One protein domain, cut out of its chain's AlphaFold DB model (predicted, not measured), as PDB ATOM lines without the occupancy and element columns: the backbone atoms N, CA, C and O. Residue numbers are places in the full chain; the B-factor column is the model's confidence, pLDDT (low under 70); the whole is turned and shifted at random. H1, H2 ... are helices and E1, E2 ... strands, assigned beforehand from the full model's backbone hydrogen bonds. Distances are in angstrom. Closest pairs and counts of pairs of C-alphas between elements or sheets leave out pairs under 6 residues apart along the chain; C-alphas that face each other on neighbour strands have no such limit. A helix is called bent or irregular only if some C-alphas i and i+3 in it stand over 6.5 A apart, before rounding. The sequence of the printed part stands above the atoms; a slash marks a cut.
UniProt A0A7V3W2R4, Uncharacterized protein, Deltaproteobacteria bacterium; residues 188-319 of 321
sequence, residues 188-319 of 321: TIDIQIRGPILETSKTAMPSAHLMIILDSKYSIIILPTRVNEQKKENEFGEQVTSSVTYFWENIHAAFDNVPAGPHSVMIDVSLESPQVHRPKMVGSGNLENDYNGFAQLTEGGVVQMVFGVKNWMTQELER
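This is residues 188 to 319 of the 321 residues of an uncharacterized protein of Deltaproteobacteria bacterium (UniProt A0A7V3W2R4). A small, unequal strand sandwich has a four-strand sheet, E4, E3, E8 and E9, with the two-strand sheet of E1 and E7 over one face and the short helix H1 on the other. From one end of this body the long hairpin of E5 and E6, with E2 beside E6, reaches away and makes much of the length, while E6 runs on into E7. The printed part has 132 residues, with two named helices and nine named strands in the order E1 E2 E3 E4 E5 E6 E7 E8 H1 H2 E9; the class is mostly strand. The sheets run E4 - E3 - E8 - E9, E2 - E6 - E5 and E1 - E7, each antiparallel. The whole is only just compact, close to loose, with a radius of gyration of the C-alphas of 16.7 A and spans of 62 by 31 by 26 A.

In the largest sheet, E4 is residues 218 to 222, E3 residues 209 to 214, E8 residues 263 to 270, 22.6 A long, and E9 residues 293 to 297, ending at C-alpha 297 (-56.148, -37.797, 3.615). E1, residues 188 to 193, begins at C-alpha 188 (-56.590, -34.881, -7.719); E7 is residues 251 to 259, 23.3 A. E2 is residues 197 to 201, E6 residues 239 to 248, 26.5 A, and E5 residues 226 to 233, 23.2 A. H1 is residues 274 to 282, 12.2 A, and H2 residues 284 to 288.

The sheet E4 E3 E8 E9 is twisted, its C-alphas up to 4.2 A off the best plane. In the hairpin E3 and E4, N 212 and O 220 are 2.9 A apart; between E3 and E8, N 211 and O 268 are 2.8 A apart; between E8 and E9, N 265 and O 295 are 2.8 A apart. This sheet and the sheet E1 E7 form a sandwich, two sheets face to face, the parts that face each other 9.4 A centre to centre; the closest C-alphas of E4 and E7, those of Ile 220 and Ala 253, are 7.3 A apart. Between the antiparallel neighbours E1 and E7, N 191 and O 253 are within hydrogen-bond range at 2.8 A. E6 bends by 52 degrees at residue 242; N 199 of E2 and O 246 are 3.1 A apart, and in the hairpin E5 and E6, N 228 and O 245 are 2.8 A apart. H1 is on the largest sheet at a height over the sheet of 9.0 A, slantwise to the strands at 39 degrees to E3 on the local plane. H1 and H2 touch only at the corner, the C-alphas of Lys 280 and Asn 286 being 5.0 A apart. Within hydrogen-bond range are 3 of 5 O i to N i+4 pairs in H1, and in H2 0 of 1, beside 1 of 2 O i to N i+3 pairs. H2 is only just irregular, with C-alphas 284 and 287 7.0 A apart.

The two C-alphas farthest apart, those of Phe 236 and Ala 260, are 62.4 A apart. The printed part has no cut, and no link is long. Residues 298 to 319 hold no named element, though residues 309 to 310 pair with 317 to 318, antiparallel. Mean pLDDT of the printed part is 86.9; residues 285, 287 to 290 and 308 to 319 are under 70.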
ATOM      1  N   THR A 188     -57.491 -36.006  -7.973       94.25
ATOM      2  CA  THR A 188     -56.590 -34.881  -7.719       94.25
ATOM      3  C   THR A 188     -56.618 -34.563  -6.230       94.25
ATOM      4  O   THR A 188     -57.691 -34.455  -5.638       94.25
ATOM      5  N   ILE A 189     -55.440 -34.406  -5.629       93.38
ATOM      6  CA  ILE A 189     -55.294 -33.842  -4.284       93.38
ATOM      7  C   ILE A 189     -54.899 -32.380  -4.439       93.38
ATOM      8  O   ILE A 189     -53.848 -32.086  -5.007       93.38
ATOM      9  N   ASP A 190     -55.740 -31.491  -3.919       95.12
ATOM     10  CA  ASP A 190     -55.534 -30.044  -3.904       95.12
ATOM     11  C   ASP A 190     -55.098 -29.597  -2.505       95.12
ATOM     12  O   ASP A 190     -55.721 -29.950  -1.500       95.12
ATOM     13  N   ILE A 191     -53.999 -28.855  -2.434       93.06
ATOM     14  CA  ILE A 191     -53.422 -28.347  -1.196       93.06
ATOM     15  C   ILE A 191     -53.389 -26.828  -1.281       93.06
ATOM     16  O   ILE A 191     -52.662 -26.240  -2.085       93.06
ATOM     17  N   GLN A 192     -54.136 -26.199  -0.377       93.81
ATOM     18  CA  GLN A 192     -54.146 -24.758  -0.182       93.81
ATOM     19  C   GLN A 192     -53.615 -24.425   1.211       93.81
ATOM     20  O   GLN A 192     -54.211 -24.809   2.217       93.81
ATOM     21  N   ILE A 193     -52.529 -23.656   1.279       89.75
ATOM     22  CA  ILE A 193     -52.027 -23.113   2.546       89.75
ATOM     23  C   ILE A 193     -52.484 -21.664   2.643       89.75
ATOM     24  O   ILE A 193     -52.153 -20.825   1.800       89.75
ATOM     25  N   ARG A 194     -53.284 -21.376   3.670       85.62
ATOM     26  CA  ARG A 194     -53.808 -20.034   3.925       85.62
ATOM     27  C   ARG A 194     -52.871 -19.273   4.854       85.62
ATOM     28  O   ARG A 194     -52.525 -19.768   5.920       85.62
ATOM     29  N   GLY A 195     -52.551 -18.041   4.469       84.06
ATOM     30  CA  GLY A 195     -51.642 -17.168   5.211       84.06
ATOM     31  C   GLY A 195     -50.173 -17.345   4.810       84.06
ATOM     32  O   GLY A 195     -49.842 -18.252   4.045       84.06
ATOM     33  N   PRO A 196     -49.296 -16.439   5.276       87.00
ATOM     34  CA  PRO A 196     -47.870 -16.531   5.015       87.00
ATOM     35  C   PRO A 196     -47.238 -17.632   5.872       87.00
ATOM     36  O   PRO A 196     -47.419 -17.648   7.089       87.00
ATOM     37  N   ILE A 197     -46.424 -18.489   5.259       89.62
ATOM     38  CA  ILE A 197     -45.368 -19.197   5.989       89.62
ATOM     39  C   ILE A 197     -44.118 -18.324   5.937       89.62
ATOM     40  O   ILE A 197     -43.798 -17.762   4.886       89.62
ATOM     41  N   LEU A 198     -43.426 -18.197   7.066       91.56
ATOM     42  CA  LEU A 198     -42.204 -17.415   7.180       91.56
ATOM     43  C   LEU A 198     -41.075 -18.247   7.775       91.56
ATOM     44  O   LEU A 198     -41.299 -19.031   8.688       91.56
ATOM     45  N   GLU A 199     -39.868 -18.035   7.264       88.62
ATOM     46  CA  GLU A 199     -38.630 -18.610   7.797       88.62
ATOM     47  C   GLU A 199     -37.574 -17.507   7.822       88.62
ATOM     48  O   GLU A 199     -37.495 -16.717   6.883       88.62
ATOM     49  N   THR A 200     -36.770 -17.408   8.884       88.56
ATOM     50  CA  THR A 200     -35.744 -16.358   9.006       88.56
ATOM     51  C   THR A 200     -34.368 -16.957   9.266       88.56
ATOM     52  O   THR A 200     -34.200 -17.794  10.143       88.56
ATOM     53  N   SER A 201     -33.366 -16.474   8.537       90.94
ATOM     54  CA  SER A 201     -31.959 -16.850   8.670       90.94
ATOM     55  C   SER A 201     -31.097 -15.624   8.962       90.94
ATOM     56  O   SER A 201     -31.488 -14.501   8.664       90.94
ATOM     57  N   LYS A 202     -29.889 -15.817   9.499       89.06
ATOM     58  CA  LYS A 202     -28.872 -14.747   9.575       89.06
ATOM     59  C   LYS A 202     -28.163 -14.518   8.237       89.06
ATOM     60  O   LYS A 202     -27.651 -13.433   7.990       89.06
ATOM     61  N   THR A 203     -28.160 -15.534   7.379       88.06
ATOM     62  CA  THR A 203     -27.462 -15.536   6.090       88.06
ATOM     63  C   THR A 203     -28.448 -15.844   4.975       88.06
ATOM     64  O   THR A 203     -29.333 -16.682   5.148       88.06
ATOM     65  N   ALA A 204     -28.282 -15.201   3.821       90.25
ATOM     66  CA  ALA A 204     -29.078 -15.515   2.644       90.25
ATOM     67  C   ALA A 204     -28.803 -16.957   2.170       90.25
ATOM     68  O   ALA A 204     -27.685 -17.315   1.810       90.25
ATOM     69  N   MET A 205     -29.851 -17.772   2.163       93.00
ATOM     70  CA  MET A 205     -29.891 -19.151   1.699       93.00
ATOM     71  C   MET A 205     -30.605 -19.202   0.338       93.00
ATOM     72  O   MET A 205     -31.827 -19.044   0.283       93.00
ATOM     73  N   PRO A 206     -29.884 -19.424  -0.777       91.06
ATOM     74  CA  PRO A 206     -30.496 -19.506  -2.109       91.06
ATOM     75  C   PRO A 206     -31.363 -20.760  -2.283       91.06
ATOM     76  O   PRO A 206     -32.131 -20.865  -3.233       91.06
ATOM     77  N   SER A 207     -31.227 -21.718  -1.368       94.50
ATOM     78  CA  SER A 207     -31.964 -22.974  -1.329       94.50
ATOM     79  C   SER A 207     -33.227 -22.930  -0.473       94.50
ATOM     80  O   SER A 207     -33.846 -23.975  -0.308       94.50
ATOM     81  N   ALA A 208     -33.623 -21.773   0.070       94.31
ATOM     82  CA  ALA A 208     -34.866 -21.664   0.830       94.31
ATOM     83  C   ALA A 208     -36.055 -22.168  -0.004       94.31
ATOM     84  O   ALA A 208     -36.259 -21.717  -1.132       94.31
ATOM     85  N   HIS A 209     -36.827 -23.116   0.529       97.00
ATOM     86  CA  HIS A 209     -37.978 -23.689  -0.163       97.00
ATOM     87  C   HIS A 209     -39.027 -24.259   0.801       97.00
ATOM     88  O   HIS A 209     -38.725 -24.646   1.926       97.00
ATOM     89  N   LEU A 210     -40.259 -24.356   0.307       95.31
ATOM     90  CA  LEU A 210     -41.345 -25.142   0.879       95.31
ATOM     91  C   LEU A 210     -41.432 -26.450   0.088       95.31
ATOM     92  O   LEU A 210     -41.520 -26.427  -1.143       95.31
ATOM     93  N   MET A 211     -41.392 -27.585   0.777       96.31
ATOM     94  CA  MET A 211     -41.539 -28.908   0.182       96.31
ATOM     95  C   MET A 211     -42.851 -29.542   0.632       96.31
ATOM     96  O   MET A 211     -43.138 -29.633   1.822       96.31
ATOM     97  N   ILE A 212     -43.625 -30.013  -0.342       95.94
ATOM     98  CA  ILE A 212     -44.849 -30.780  -0.120       95.94
ATOM     99  C   ILE A 212     -44.624 -32.167  -0.702       95.94
ATOM    100  O   ILE A 212     -44.308 -32.289  -1.886       95.94
ATOM    101  N   ILE A 213     -44.777 -33.207   0.111       96.06
ATOM    102  CA  ILE A 213     -44.579 -34.601  -0.285       96.06
ATOM    103  C   ILE A 213     -45.881 -35.372  -0.114       96.06
ATOM    104  O   ILE A 213     -46.514 -35.292   0.933       96.06
ATOM    105  N   LEU A 214     -46.228 -36.158  -1.132       96.50
ATOM    106  CA  LEU A 214     -47.352 -37.087  -1.125       96.50
ATOM    107  C   LEU A 214     -46.830 -38.531  -1.189       96.50
ATOM    108  O   LEU A 214     -46.107 -38.896  -2.126       96.50
ATOM    109  N   ASP A 215     -47.184 -39.335  -0.185       95.25
ATOM    110  CA  ASP A 215     -46.860 -40.766  -0.049       95.25
ATOM    111  C   ASP A 215     -45.381 -41.103  -0.214       95.25
ATOM    112  O   ASP A 215     -45.010 -42.104  -0.832       95.25
ATOM    113  N   SER A 216     -44.506 -40.213   0.253       94.06
ATOM    114  CA  SER A 216     -43.051 -40.303   0.075       94.06
ATOM    115  C   SER A 216     -42.561 -40.335  -1.388       94.06
ATOM    116  O   SER A 216     -41.352 -40.338  -1.654       94.06
ATOM    117  N   LYS A 217     -43.479 -40.313  -2.360       94.62
ATOM    118  CA  LYS A 217     -43.229 -40.590  -3.775       94.62
ATOM    119  C   LYS A 217     -43.237 -39.314  -4.596       94.62
ATOM    120  O   LYS A 217     -42.252 -39.015  -5.278       94.62
ATOM    121  N   TYR A 218     -44.317 -38.548  -4.519       95.81
ATOM    122  CA  TYR A 218     -44.456 -37.305  -5.267       95.81
ATOM    123  C   TYR A 218     -43.989 -36.137  -4.407       95.81
ATOM    124  O   TYR A 218     -44.130 -36.163  -3.189       95.81
ATOM    125  N   SER A 219     -43.413 -35.116  -5.036       96.75
ATOM    126  CA  SER A 219     -43.015 -33.903  -4.328       96.75
ATOM    127  C   SER A 219     -43.207 -32.673  -5.193       96.75
ATOM    128  O   SER A 219     -42.866 -32.703  -6.377       96.75
ATOM    129  N   ILE A 220     -43.649 -31.586  -4.579       97.75
ATOM    130  CA  ILE A 220     -43.679 -30.248  -5.162       97.75
ATOM    131  C   ILE A 220     -42.754 -29.365  -4.326       97.75
ATOM    132  O   ILE A 220     -42.777 -29.418  -3.096       97.75
ATOM    133  N   ILE A 221     -41.910 -28.589  -5.002       97.19
ATOM    134  CA  ILE A 221     -41.003 -27.619  -4.385       97.19
ATOM    135  C   ILE A 221     -41.493 -26.233  -4.773       97.19
ATOM    136  O   ILE A 221     -41.655 -25.948  -5.960       97.19
ATOM    137  N   ILE A 222     -41.704 -25.380  -3.778       97.00
ATOM    138  CA  ILE A 222     -42.188 -24.018  -3.967       97.00
ATOM    139  C   ILE A 222     -41.158 -23.050  -3.396       97.00
ATOM    140  O   ILE A 222     -40.773 -23.127  -2.227       97.00
ATOM    141  N   LEU A 223     -40.686 -22.143  -4.245       97.25
ATOM    142  CA  LEU A 223     -39.734 -21.111  -3.850       97.25
ATOM    143  C   LEU A 223     -40.439 -19.991  -3.067       97.25
ATOM    144  O   LEU A 223     -41.647 -19.801  -3.234       97.25
ATOM    145  N   PRO A 224     -39.702 -19.241  -2.228       95.88
ATOM    146  CA  PRO A 224     -40.229 -18.069  -1.553       95.88
ATOM    147  C   PRO A 224     -40.842 -17.098  -2.561       95.88
ATOM    148  O   PRO A 224     -40.235 -16.755  -3.573       95.88
ATOM    149  N   THR A 225     -42.038 -16.620  -2.250       96.62
ATOM    150  CA  THR A 225     -42.723 -15.565  -3.008       96.62
ATOM    151  C   THR A 225     -42.059 -14.202  -2.825       96.62
ATOM    152  O   THR A 225     -42.048 -13.382  -3.741       96.62
ATOM    153  N   ARG A 226     -41.472 -13.966  -1.648       95.38
ATOM    154  CA  ARG A 226     -40.749 -12.741  -1.308       95.38
ATOM    155  C   ARG A 226     -39.621 -13.050  -0.332       95.38
ATOM    156  O   ARG A 226     -39.727 -13.962   0.487       95.38
ATOM    157  N   VAL A 227     -38.559 -12.255  -0.409       94.62
ATOM    158  CA  VAL A 227     -37.425 -12.274   0.521       94.62
ATOM    159  C   VAL A 227     -37.232 -10.858   1.057       94.62
ATOM    160  O   VAL A 227     -37.283  -9.900   0.288       94.62
ATOM    161  N   ASN A 228     -37.062 -10.717   2.368       95.50
ATOM    162  CA  ASN A 228     -36.788  -9.444   3.027       95.50
ATOM    163  C   ASN A 228     -35.457  -9.524   3.774       95.50
ATOM    164  O   ASN A 228     -35.303 -10.367   4.653       95.50
ATOM    165  N   GLU A 229     -34.518  -8.642   3.451       95.19
ATOM    166  CA  GLU A 229     -33.229  -8.555   4.134       95.19
ATOM    167  C   GLU A 229     -33.229  -7.362   5.088       95.19
ATOM    168  O   GLU A 229     -33.429  -6.220   4.675       95.19
ATOM    169  N   GLN A 230     -32.964  -7.614   6.368       92.06
ATOM    170  CA  GLN A 230     -32.680  -6.560   7.330       92.06
ATOM    171  C   GLN A 230     -31.171  -6.401   7.461       92.06
ATOM    172  O   GLN A 230     -30.440  -7.368   7.690       92.06
ATOM    173  N   LYS A 231     -30.710  -5.160   7.329       93.38
ATOM    174  CA  LYS A 231     -29.314  -4.777   7.517       93.38
ATOM    175  C   LYS A 231     -29.208  -3.893   8.745       93.38
ATOM    176  O   LYS A 231     -30.057  -3.033   8.972       93.38
ATOM    177  N   LYS A 232     -28.157  -4.105   9.526       92.31
ATOM    178  CA  LYS A 232     -27.814  -3.300  10.691       92.31
ATOM    179  C   LYS A 232     -26.408  -2.748  10.502       92.31
ATOM    180  O   LYS A 232     -25.507  -3.468  10.084       92.31
ATOM    181  N   GLU A 233     -26.239  -1.473  10.811       93.94
ATOM    182  CA  GLU A 233     -24.925  -0.840  10.856       93.94
ATOM    183  C   GLU A 233     -24.148  -1.366  12.074       93.94
ATOM    184  O   GLU A 233     -24.684  -1.418  13.188       93.94
ATOM    185  N   ASN A 234     -22.920  -1.839  11.857       90.50
ATOM    186  CA  ASN A 234     -22.025  -2.265  12.929       90.50
ATOM    187  C   ASN A 234     -21.326  -1.052  13.577       90.50
ATOM    188  O   ASN A 234     -21.534   0.094  13.185       90.50
ATOM    189  N   GLU A 235     -20.486  -1.293  14.586       91.75
ATOM    190  CA  GLU A 235     -19.755  -0.227  15.295       91.75
ATOM    191  C   GLU A 235     -18.766   0.562  14.412       91.75
ATOM    192  O   GLU A 235     -18.325   1.642  14.801       91.75
ATOM    193  N   PHE A 236     -18.456   0.053  13.216       94.06
ATOM    194  CA  PHE A 236     -17.557   0.665  12.237       94.06
ATOM    195  C   PHE A 236     -18.294   1.400  11.107       94.06
ATOM    196  O   PHE A 236     -17.652   1.921  10.199       94.06
ATOM    197  N   GLY A 237     -19.628   1.452  11.147       91.44
ATOM    198  CA  GLY A 237     -20.433   2.071  10.094       91.44
ATOM    199  C   GLY A 237     -20.705   1.171   8.881       91.44
ATOM    200  O   GLY A 237     -21.243   1.624   7.871       91.44
ATOM    201  N   GLU A 238     -20.340  -0.113   8.936       92.88
ATOM    202  CA  GLU A 238     -20.590  -1.054   7.842       92.88
ATOM    203  C   GLU A 238     -21.981  -1.681   7.979       92.88
ATOM    204  O   GLU A 238     -22.385  -2.122   9.058       92.88
ATOM    205  N   GLN A 239     -22.718  -1.777   6.870       88.69
ATOM    206  CA  GLN A 239     -23.995  -2.487   6.854       88.69
ATOM    207  C   GLN A 239     -23.772  -3.999   6.801       88.69
ATOM    208  O   GLN A 239     -23.351  -4.537   5.778       88.69
ATOM    209  N   VAL A 240     -24.135  -4.693   7.876       89.31
ATOM    210  CA  VAL A 240     -24.114  -6.155   7.958       89.31
ATOM    211  C   VAL A 240     -25.548  -6.674   7.929       89.31
ATOM    212  O   VAL A 240     -26.420  -6.154   8.627       89.31
ATOM    213  N   THR A 241     -25.817  -7.701   7.124       88.62
ATOM    214  CA  THR A 241     -27.118  -8.385   7.138       88.62
ATOM    215  C   THR A 241     -27.351  -8.986   8.520       88.62
ATOM    216  O   THR A 241     -26.605  -9.855   8.964       88.62
ATOM    217  N   SER A 242     -28.376  -8.500   9.220       87.06
ATOM    218  CA  SER A 242     -28.767  -9.006  10.535       87.06
ATOM    219  C   SER A 242     -29.723 -10.187  10.420       87.06
ATOM    220  O   SER A 242     -29.682 -11.090  11.255       87.06
ATOM    221  N   SER A 243     -30.587 -10.177   9.401       91.50
ATOM    222  CA  SER A 243     -31.541 -11.252   9.135       91.50
ATOM    223  C   SER A 243     -32.039 -11.236   7.688       91.50
ATOM    224  O   SER A 243     -32.055 -10.203   7.019       91.50
ATOM    225  N   VAL A 244     -32.460 -12.403   7.210       91.12
ATOM    226  CA  VAL A 244     -33.107 -12.633   5.920       91.12
ATOM    227  C   VAL A 244     -34.370 -13.442   6.177       91.12
ATOM    228  O   VAL A 244     -34.280 -14.570   6.658       91.12
ATOM    229  N   THR A 245     -35.536 -12.879   5.876       93.25
ATOM    230  CA  THR A 245     -36.839 -13.529   6.051       93.25
ATOM    231  C   THR A 245     -37.421 -13.928   4.700       93.25
ATOM    232  O   THR A 245     -37.568 -13.097   3.803       93.25
ATOM    233  N   TYR A 246     -37.787 -15.195   4.577       93.94
ATOM    234  CA  TYR A 246     -38.438 -15.807   3.425       93.94
ATOM    235  C   TYR A 246     -39.937 -15.895   3.669       93.94
ATOM    236  O   TYR A 246     -40.351 -16.246   4.769       93.94
ATOM    237  N   PHE A 247     -40.738 -15.591   2.648       94.00
ATOM    238  CA  PHE A 247     -42.196 -15.622   2.721       94.00
ATOM    239  C   PHE A 247     -42.766 -16.547   1.647       94.00
ATOM    240  O   PHE A 247     -42.456 -16.392   0.462       94.00
ATOM    241  N   TRP A 248     -43.654 -17.454   2.042       95.25
ATOM    242  CA  TRP A 248     -44.482 -18.271   1.155       95.25
ATOM    243  C   TRP A 248     -45.940 -17.872   1.346       95.25
ATOM    244  O   TRP A 248     -46.547 -18.186   2.365       95.25
ATOM    245  N   GLU A 249     -46.484 -17.149   0.375       92.56
ATOM    246  CA  GLU A 249     -47.831 -16.579   0.411       92.56
ATOM    247  C   GLU A 249     -48.684 -17.185  -0.717       92.56
ATOM    248  O   GLU A 249     -48.165 -17.526  -1.777       92.56
ATOM    249  N   ASN A 250     -50.001 -17.295  -0.509       92.81
ATOM    250  CA  ASN A 250     -50.963 -17.759  -1.525       92.81
ATOM    251  C   ASN A 250     -50.605 -19.120  -2.151       92.81
ATOM    252  O   ASN A 250     -50.691 -19.306  -3.365       92.81
ATOM    253  N   ILE A 251     -50.179 -20.070  -1.320       94.44
ATOM    254  CA  ILE A 251     -49.672 -21.353  -1.795       94.44
ATOM    255  C   ILE A 251     -50.820 -22.258  -2.236       94.44
ATOM    256  O   ILE A 251     -51.728 -22.570  -1.459       94.44
ATOM    257  N   HIS A 252     -50.718 -22.709  -3.483       95.00
ATOM    258  CA  HIS A 252     -51.588 -23.695  -4.105       95.00
ATOM    259  C   HIS A 252     -50.732 -24.763  -4.785       95.00
ATOM    260  O   HIS A 252     -49.791 -24.443  -5.515       95.00
ATOM    261  N   ALA A 253     -51.026 -26.028  -4.506       94.38
ATOM    262  CA  ALA A 253     -50.337 -27.170  -5.084       94.38
ATOM    263  C   ALA A 253     -51.343 -28.283  -5.371       94.38
ATOM    264  O   ALA A 253     -52.186 -28.584  -4.533       94.38
ATOM    265  N   ALA A 254     -51.227 -28.917  -6.536       95.38
ATOM    266  CA  ALA A 254     -52.092 -30.021  -6.923       95.38
ATOM    267  C   ALA A 254     -51.262 -31.232  -7.355       95.38
ATOM    268  O   ALA A 254     -50.292 -31.104  -8.108       95.38
ATOM    269  N   PHE A 255     -51.659 -32.412  -6.885       95.19
ATOM    270  CA  PHE A 255     -51.179 -33.691  -7.390       95.19
ATOM    271  C   PHE A 255     -52.293 -34.329  -8.212       95.19
ATOM    272  O   PHE A 255     -53.310 -34.734  -7.656       95.19
ATOM    273  N   ASP A 256     -52.099 -34.426  -9.526       94.25
ATOM    274  CA  ASP A 256     -53.050 -35.067 -10.438       94.25
ATOM    275  C   ASP A 256     -52.736 -36.550 -10.644       94.25
ATOM    276  O   ASP A 256     -51.576 -36.972 -10.612       94.25
ATOM    277  N   ASN A 257     -53.763 -37.323 -11.000       93.19
ATOM    278  CA  ASN A 257     -53.679 -38.767 -11.241       93.19
ATOM    279  C   ASN A 257     -53.206 -39.552 -10.006       93.19
ATOM    280  O   ASN A 257     -52.448 -40.520 -10.121       93.19
ATOM    281  N   VAL A 258     -53.633 -39.116  -8.825       93.00
ATOM    282  CA  VAL A 258     -53.351 -39.805  -7.569       93.00
ATOM    283  C   VAL A 258     -54.253 -41.043  -7.490       93.00
ATOM    284  O   VAL A 258     -55.460 -40.896  -7.688       93.00
ATOM    285  N   PRO A 259     -53.715 -42.257  -7.270       92.00
ATOM    286  CA  PRO A 259     -54.536 -43.462  -7.123       92.00
ATOM    287  C   PRO A 259     -55.534 -43.316  -5.976       92.00
ATOM    288  O   PRO A 259     -55.160 -42.761  -4.957       92.00
ATOM    289  N   ALA A 260     -56.756 -43.833  -6.098       89.12
ATOM    290  CA  ALA A 260     -57.708 -43.833  -4.989       89.12
ATOM    291  C   ALA A 260     -57.148 -44.563  -3.756       89.12
ATOM    292  O   ALA A 260     -56.496 -45.606  -3.874       89.12
ATOM    293  N   GLY A 261     -57.447 -44.030  -2.571       90.44
ATOM    294  CA  GLY A 261     -57.051 -44.619  -1.298       90.44
ATOM    295  C   GLY A 261     -56.690 -43.583  -0.233       90.44
ATOM    296  O   GLY A 261     -56.898 -42.383  -0.421       90.44
ATOM    297  N   PRO A 262     -56.195 -44.045   0.927       93.31
ATOM    298  CA  PRO A 262     -55.610 -43.169   1.925       93.31
ATOM    299  C   PRO A 262     -54.239 -42.668   1.460       93.31
ATOM    300  O   PRO A 262     -53.419 -43.441   0.966       93.31
ATOM    301  N   HIS A 263     -53.978 -41.387   1.694       94.94
ATOM    302  CA  HIS A 263     -52.720 -40.732   1.361       94.94
ATOM    303  C   HIS A 263     -52.112 -40.036   2.567       94.94
ATOM    304  O   HIS A 263     -52.812 -39.573   3.463       94.94
ATOM    305  N   SER A 264     -50.795 -39.909   2.562       94.50
ATOM    306  CA  SER A 264     -50.022 -39.143   3.532       94.50
ATOM    307  C   SER A 264     -49.438 -37.906   2.865       94.50
ATOM    308  O   SER A 264     -48.764 -37.996   1.838       94.50
ATOM    309  N   VAL A 265     -49.692 -36.743   3.457       94.50
ATOM    310  CA  VAL A 265     -49.140 -35.464   3.015       94.50
ATOM    311  C   VAL A 265     -48.209 -34.936   4.091       94.50
ATOM    312  O   VAL A 265     -48.606 -34.784   5.246       94.50
ATOM    313  N   MET A 266     -46.975 -34.645   3.695       93.50
ATOM    314  CA  MET A 266     -45.965 -34.004   4.531       93.50
ATOM    315  C   MET A 266     -45.654 -32.627   3.966       93.50
ATOM    316  O   MET A 266     -45.464 -32.488   2.757       93.50
ATOM    317  N   ILE A 267     -45.586 -31.618   4.828       93.19
ATOM    318  CA  ILE A 267     -45.298 -30.239   4.435       93.19
ATOM    319  C   ILE A 267     -44.207 -29.706   5.349       93.19
ATOM    320  O   ILE A 267     -44.347 -29.751   6.570       93.19
ATOM    321  N   ASP A 268     -43.130 -29.197   4.758       93.06
ATOM    322  CA  ASP A 268     -42.025 -28.642   5.528       93.06
ATOM    323  C   ASP A 268     -41.316 -27.498   4.801       93.06
ATOM    324  O   ASP A 268     -41.293 -27.440   3.569       93.06
ATOM    325  N   VAL A 269     -40.730 -26.586   5.571       92.69
ATOM    326  CA  VAL A 269     -39.929 -25.471   5.057       92.69
ATOM    327  C   VAL A 269     -38.484 -25.703   5.443       92.69
ATOM    328  O   VAL A 269     -38.186 -26.021   6.587       92.69
ATOM    329  N   SER A 270     -37.576 -25.519   4.490       92.44
ATOM    330  CA  SER A 270     -36.156 -25.705   4.746       92.44
ATOM    331  C   SER A 270     -35.304 -24.665   4.046       92.44
ATOM    332  O   SER A 270     -35.601 -24.198   2.945       92.44
ATOM    333  N   LEU A 271     -34.205 -24.331   4.713       93.00
ATOM    334  CA  LEU A 271     -33.122 -23.520   4.178       93.00
ATOM    335  C   LEU A 271     -32.043 -24.373   3.493       93.00
ATOM    336  O   LEU A 271     -31.176 -23.831   2.807       93.00
ATOM    337  N   GLU A 272     -32.080 -25.695   3.659       92.94
ATOM    338  CA  GLU A 272     -31.168 -26.634   3.001       92.94
ATOM    339  C   GLU A 272     -31.548 -26.845   1.533       92.94
ATOM    340  O   GLU A 272     -32.628 -26.462   1.088       92.94
ATOM    341  N   SER A 273     -30.673 -27.476   0.746       95.00
ATOM    342  CA  SER A 273     -31.039 -27.852  -0.620       95.00
ATOM    343  C   SER A 273     -32.123 -28.941  -0.618       95.00
ATOM    344  O   SER A 273     -32.103 -29.830   0.240       95.00
ATOM    345  N   PRO A 274     -33.046 -28.948  -1.598       94.31
ATOM    346  CA  PRO A 274     -34.086 -29.975  -1.683       94.31
ATOM    347  C   PRO A 274     -33.553 -31.415  -1.690       94.31
ATOM    348  O   PRO A 274     -34.212 -32.329  -1.194       94.31
ATOM    349  N   GLN A 275     -32.350 -31.630  -2.231       94.44
ATOM    350  CA  GLN A 275     -31.696 -32.939  -2.299       94.44
ATOM    351  C   GLN A 275     -31.278 -33.458  -0.920       94.44
ATOM    352  O   GLN A 275     -31.290 -34.666  -0.699       94.44
ATOM    353  N   VAL A 276     -30.919 -32.558  -0.000       92.12
ATOM    354  CA  VAL A 276     -30.569 -32.889   1.390       92.12
ATOM    355  C   VAL A 276     -31.820 -32.943   2.264       92.12
ATOM    356  O   VAL A 276     -31.933 -33.815   3.124       92.12
ATOM    357  N   HIS A 277     -32.782 -32.060   2.001       91.88
ATOM    358  CA  HIS A 277     -34.006 -31.944   2.781       91.88
ATOM    359  C   HIS A 277     -34.954 -33.137   2.577       91.88
ATOM    360  O   HIS A 277     -35.416 -33.736   3.547       91.88
ATOM    361  N   ARG A 278     -35.204 -33.565   1.332       93.00
ATOM    362  CA  ARG A 278     -36.173 -34.640   1.053       93.00
ATOM    363  C   ARG A 278     -35.883 -35.947   1.815       93.00
ATOM    364  O   ARG A 278     -36.818 -36.481   2.412       93.00
ATOM    365  N   PRO A 279     -34.648 -36.488   1.843       92.06
ATOM    366  CA  PRO A 279     -34.339 -37.697   2.612       92.06
ATOM    367  C   PRO A 279     -34.619 -37.578   4.114       92.06
ATOM    368  O   PRO A 279     -34.871 -38.597   4.755       92.06
ATOM    369  N   LYS A 280     -34.601 -36.362   4.672       90.81
ATOM    370  CA  LYS A 280     -34.980 -36.107   6.066       90.81
ATOM    371  C   LYS A 280     -36.490 -36.146   6.270       90.81
ATOM    372  O   LYS A 280     -36.929 -36.505   7.346       90.81
ATOM    373  N   MET A 281     -37.295 -35.858   5.248       90.50
ATOM    374  CA  MET A 281     -38.752 -35.999   5.343       90.50
ATOM    375  C   MET A 281     -39.215 -37.453   5.163       90.50
ATOM    376  O   MET A 281     -40.075 -37.917   5.898       90.50
ATOM    377  N   VAL A 282     -38.656 -38.205   4.208       90.06
ATOM    378  CA  VAL A 282     -39.210 -39.526   3.813       90.06
ATOM    379  C   VAL A 282     -38.313 -40.726   4.111       90.06
ATOM    380  O   VAL A 282     -38.727 -41.866   3.918       90.06
ATOM    381  N   GLY A 283     -37.061 -40.489   4.499       83.44
ATOM    382  CA  GLY A 283     -36.060 -41.532   4.704       83.44
ATOM    383  C   GLY A 283     -35.836 -41.876   6.173       83.44
ATOM    384  O   GLY A 283     -36.581 -41.473   7.062       83.44
ATOM    385  N   SER A 284     -34.739 -42.587   6.441       74.81
ATOM    386  CA  SER A 284     -34.320 -42.941   7.805       74.81
ATOM    387  C   SER A 284     -34.004 -41.728   8.692       74.81
ATOM    388  O   SER A 284     -33.903 -41.886   9.902       74.81
ATOM    389  N   GLY A 285     -33.850 -40.537   8.102       65.25
ATOM    390  CA  GLY A 285     -33.673 -39.270   8.817       65.25
ATOM    391  C   GLY A 285     -34.972 -38.629   9.321       65.25
ATOM    392  O   GLY A 285     -34.896 -37.597   9.972       65.25
ATOM    393  N   ASN A 286     -36.146 -39.218   9.056       73.06
ATOM    394  CA  ASN A 286     -37.440 -38.692   9.524       73.06
ATOM    395  C   ASN A 286     -37.506 -38.560  11.053       73.06
ATOM    396  O   ASN A 286     -38.099 -37.617  11.558       73.06
ATOM    397  N   LEU A 287     -36.800 -39.424  11.789       69.31
ATOM    398  CA  LEU A 287     -36.753 -39.367  13.253       69.31
ATOM    399  C   LEU A 287     -36.096 -38.094  13.809       69.31
ATOM    400  O   LEU A 287     -36.290 -37.786  14.979       69.31
ATOM    401  N   GLU A 288     -35.306 -37.389  12.997       67.50
ATOM    402  CA  GLU A 288     -34.608 -36.161  13.393       67.50
ATOM    403  C   GLU A 288     -35.319 -34.895  12.900       67.50
ATOM    404  O   GLU A 288     -34.947 -33.798  13.315       67.50
ATOM    405  N   ASN A 289     -36.297 -35.018  11.992       65.62
ATOM    406  CA  ASN A 289     -36.933 -33.861  11.378       65.62
ATOM    407  C   ASN A 289     -38.314 -33.603  11.978       65.62
ATOM    408  O   ASN A 289     -39.273 -34.325  11.703       65.62
ATOM    409  N   ASP A 290     -38.423 -32.514  12.732       63.88
ATOM    410  CA  ASP A 290     -39.702 -31.958  13.149       63.88
ATOM    411  C   ASP A 290     -40.333 -31.231  11.956       63.88
ATOM    412  O   ASP A 290     -40.195 -30.019  11.800       63.88
ATOM    413  N   TYR A 291     -40.997 -31.977  11.074       72.81
ATOM    414  CA  TYR A 291     -41.706 -31.368   9.951       72.81
ATOM    415  C   TYR A 291     -42.828 -30.460  10.455       72.81
ATOM    416  O   TYR A 291     -43.573 -30.794  11.383       72.81
ATOM    417  N   ASN A 292     -42.988 -29.323   9.779       77.06
ATOM    418  CA  ASN A 292     -44.003 -28.332  10.132       77.06
ATOM    419  C   ASN A 292     -45.446 -28.866  10.012       77.06
ATOM    420  O   ASN A 292     -46.354 -28.299  10.625       77.06
ATOM    421  N   GLY A 293     -45.675 -29.944   9.249       83.94
ATOM    422  CA  GLY A 293     -47.008 -30.497   9.039       83.94
ATOM    423  C   GLY A 293     -47.072 -31.930   8.496       83.94
ATOM    424  O   GLY A 293     -46.335 -32.299   7.581       83.94
ATOM    425  N   PHE A 294     -48.008 -32.727   9.028       89.38
ATOM    426  CA  PHE A 294     -48.369 -34.063   8.535       89.38
ATOM    427  C   PHE A 294     -49.882 -34.276   8.598       89.38
ATOM    428  O   PHE A 294     -50.512 -33.979   9.613       89.38
ATOM    429  N   ALA A 295     -50.463 -34.809   7.525       90.00
ATOM    430  CA  ALA A 295     -51.872 -35.176   7.461       90.00
ATOM    431  C   ALA A 295     -52.062 -36.506   6.731       90.00
ATOM    432  O   ALA A 295     -51.365 -36.799   5.759       90.00
ATOM    433  N   GLN A 296     -53.059 -37.273   7.171       92.56
ATOM    434  CA  GLN A 296     -53.595 -38.394   6.407       92.56
ATOM    435  C   GLN A 296     -54.897 -37.958   5.741       92.56
ATOM    436  O   GLN A 296     -55.807 -37.485   6.418       92.56
ATOM    437  N   LEU A 297     -54.976 -38.103   4.425       90.81
ATOM    438  CA  LEU A 297     -56.148 -37.797   3.615       90.81
ATOM    439  C   LEU A 297     -56.845 -39.102   3.242       90.81
ATOM    440  O   LEU A 297     -56.203 -40.027   2.753       90.81
ATOM    441  N   THR A 298     -58.155 -39.172   3.442       90.31
ATOM    442  CA  THR A 298     -59.000 -40.238   2.893       90.31
ATOM    443  C   THR A 298     -59.715 -39.740   1.642       90.31
ATOM    444  O   THR A 298     -59.861 -38.533   1.445       90.31
ATOM    445  N   GLU A 299     -60.195 -40.658   0.806       85.75
ATOM    446  CA  GLU A 299     -60.960 -40.318  -0.397       85.75
ATOM    447  C   GLU A 299     -62.147 -39.388  -0.078       85.75
ATOM    448  O   GLU A 299     -62.899 -39.621   0.868       85.75
ATOM    449  N   GLY A 300     -62.272 -38.292  -0.838       82.19
ATOM    450  CA  GLY A 300     -63.294 -37.254  -0.636       82.19
ATOM    451  C   GLY A 300     -63.148 -36.421   0.647       82.19
ATOM    452  O   GLY A 300     -63.966 -35.536   0.894       82.19
ATOM    453  N   GLY A 301     -62.129 -36.689   1.468       81.50
ATOM    454  CA  GLY A 301     -61.886 -36.000   2.727       81.50
ATOM    455  C   GLY A 301     -61.244 -34.626   2.542       81.50
ATOM    456  O   GLY A 301     -60.466 -34.392   1.619       81.50
ATOM    457  N   VAL A 302     -61.531 -33.724   3.480       87.50
ATOM    458  CA  VAL A 302     -60.825 -32.448   3.641       87.50
ATOM    459  C   VAL A 302     -60.151 -32.471   5.003       87.50
ATOM    460  O   VAL A 302     -60.805 -32.729   6.012       87.50
ATOM    461  N   VAL A 303     -58.850 -32.190   5.040       86.25
ATOM    462  CA  VAL A 303     -58.095 -32.064   6.290       86.25
ATOM    463  C   VAL A 303     -57.579 -30.643   6.414       86.25
ATOM    464  O   VAL A 303     -56.949 -30.115   5.500       86.25
ATOM    465  N   GLN A 304     -57.842 -30.032   7.564       86.12
ATOM    466  CA  GLN A 304     -57.257 -28.754   7.933       86.12
ATOM    467  C   GLN A 304     -56.021 -29.007   8.794       86.12
ATOM    468  O   GLN A 304     -56.087 -29.704   9.803       86.12
ATOM    469  N   MET A 305     -54.898 -28.424   8.389       81.62
ATOM    470  CA  MET A 305     -53.637 -28.478   9.118       81.62
ATOM    471  C   MET A 305     -53.304 -27.083   9.639       81.62
ATOM    472  O   MET A 305     -53.443 -26.099   8.911       81.62
ATOM    473  N   VAL A 306     -52.871 -27.004  10.894       75.56
ATOM    474  CA  VAL A 306     -52.373 -25.769  11.504       75.56
ATOM    475  C   VAL A 306     -50.862 -25.891  11.624       75.56
ATOM    476  O   VAL A 306     -50.358 -26.865  12.179       75.56
ATOM    477  N   PHE A 307     -50.147 -24.913  11.074       70.88
ATOM    478  CA  PHE A 307     -48.695 -24.846  11.166       70.88
ATOM    479  C   PHE A 307     -48.301 -24.172  12.480       70.88
ATOM    480  O   PHE A 307     -48.815 -23.103  12.816       70.88
ATOM    481  N   GLY A 308     -47.395 -24.809  13.223       65.25
ATOM    482  CA  GLY A 308     -46.761 -24.191  14.386       65.25
ATOM    483  C   GLY A 308     -45.811 -23.067  13.973       65.25
ATOM    484  O   GLY A 308     -45.335 -23.024  12.839       65.25
ATOM    485  N   VAL A 309     -45.516 -22.167  14.906       64.19
ATOM    486  CA  VAL A 309     -44.457 -21.172  14.719       64.19
ATOM    487  C   VAL A 309     -43.177 -21.796  15.258       64.19
ATOM    488  O   VAL A 309     -43.110 -22.173  16.424       64.19
ATOM    489  N   LYS A 310     -42.141 -21.928  14.427       60.25
ATOM    490  CA  LYS A 310     -40.831 -22.352  14.924       60.25
ATOM    491  C   LYS A 310     -40.187 -21.184  15.664       60.25
ATOM    492  O   LYS A 310     -39.955 -20.121  15.083       60.25
ATOM    493  N   ASN A 311     -39.918 -21.357  16.954       58.47
ATOM    494  CA  ASN A 311     -39.217 -20.357  17.737       58.47
ATOM    495  C   ASN A 311     -37.735 -20.400  17.352       58.47
ATOM    496  O   ASN A 311     -37.013 -21.351  17.633       58.47
ATOM    497  N   TRP A 312     -37.267 -19.357  16.675       51.34
ATOM    498  CA  TRP A 312     -35.908 -19.307  16.137       51.34
ATOM    499  C   TRP A 312     -34.818 -19.231  17.219       51.34
ATOM    500  O   TRP A 312     -33.677 -19.608  16.946       51.34
ATOM    501  N   MET A 313     -35.153 -18.766  18.432       47.19
ATOM    502  CA  MET A 313     -34.213 -18.707  19.558       47.19
ATOM    503  C   MET A 313     -33.941 -20.097  20.132       47.19
ATOM    504  O   MET A 313     -32.817 -20.371  20.545       47.19
ATOM    505  N   THR A 314     -34.949 -20.971  20.140       61.06
ATOM    506  CA  THR A 314     -34.844 -22.331  20.689       61.06
ATOM    507  C   THR A 314     -34.675 -23.399  19.610       61.06
ATOM    508  O   THR A 314     -34.269 -24.509  19.925       61.06
ATOM    509  N   GLN A 315     -34.950 -23.064  18.342       54.69
ATOM    510  CA  GLN A 315     -35.123 -24.007  17.229       54.69
ATOM    511  C   GLN A 315     -36.265 -25.017  17.444       54.69
ATOM    512  O   GLN A 315     -36.427 -25.927  16.635       54.69
ATOM    513  N   GLU A 316     -37.086 -24.835  18.480       52.09
ATOM    514  CA  GLU A 316     -38.217 -25.707  18.790       52.09
ATOM    515  C   GLU A 316     -39.486 -25.224  18.076       52.09
ATOM    516  O   GLU A 316     -39.737 -24.025  17.924       52.09
ATOM    517  N   LEU A 317     -40.311 -26.173  17.634       48.44
ATOM    518  CA  LEU A 317     -41.636 -25.899  17.084       48.44
ATOM    519  C   LEU A 317     -42.616 -25.594  18.223       48.44
ATOM    520  O   LEU A 317     -43.107 -26.504  18.894       48.44
ATOM    521  N   GLU A 318     -42.968 -24.321  18.409       52.22
ATOM    522  CA  GLU A 318     -44.128 -23.954  19.218       52.22
ATOM    523  C   GLU A 318     -45.382 -24.294  18.405       52.22
ATOM    524  O   GLU A 318     -45.850 -23.541  17.544       52.22
ATOM    525  N   ARG A 319     -45.912 -25.501  18.630       44.12
ATOM    526  CA  ARG A 319     -47.177 -25.922  18.025       44.12
ATOM    527  C   ARG A 319     -48.300 -25.038  18.558       44.12
ATOM    528  O   ARG A 319     -48.716 -25.188  19.706       44.12
TER     529      ARG A 319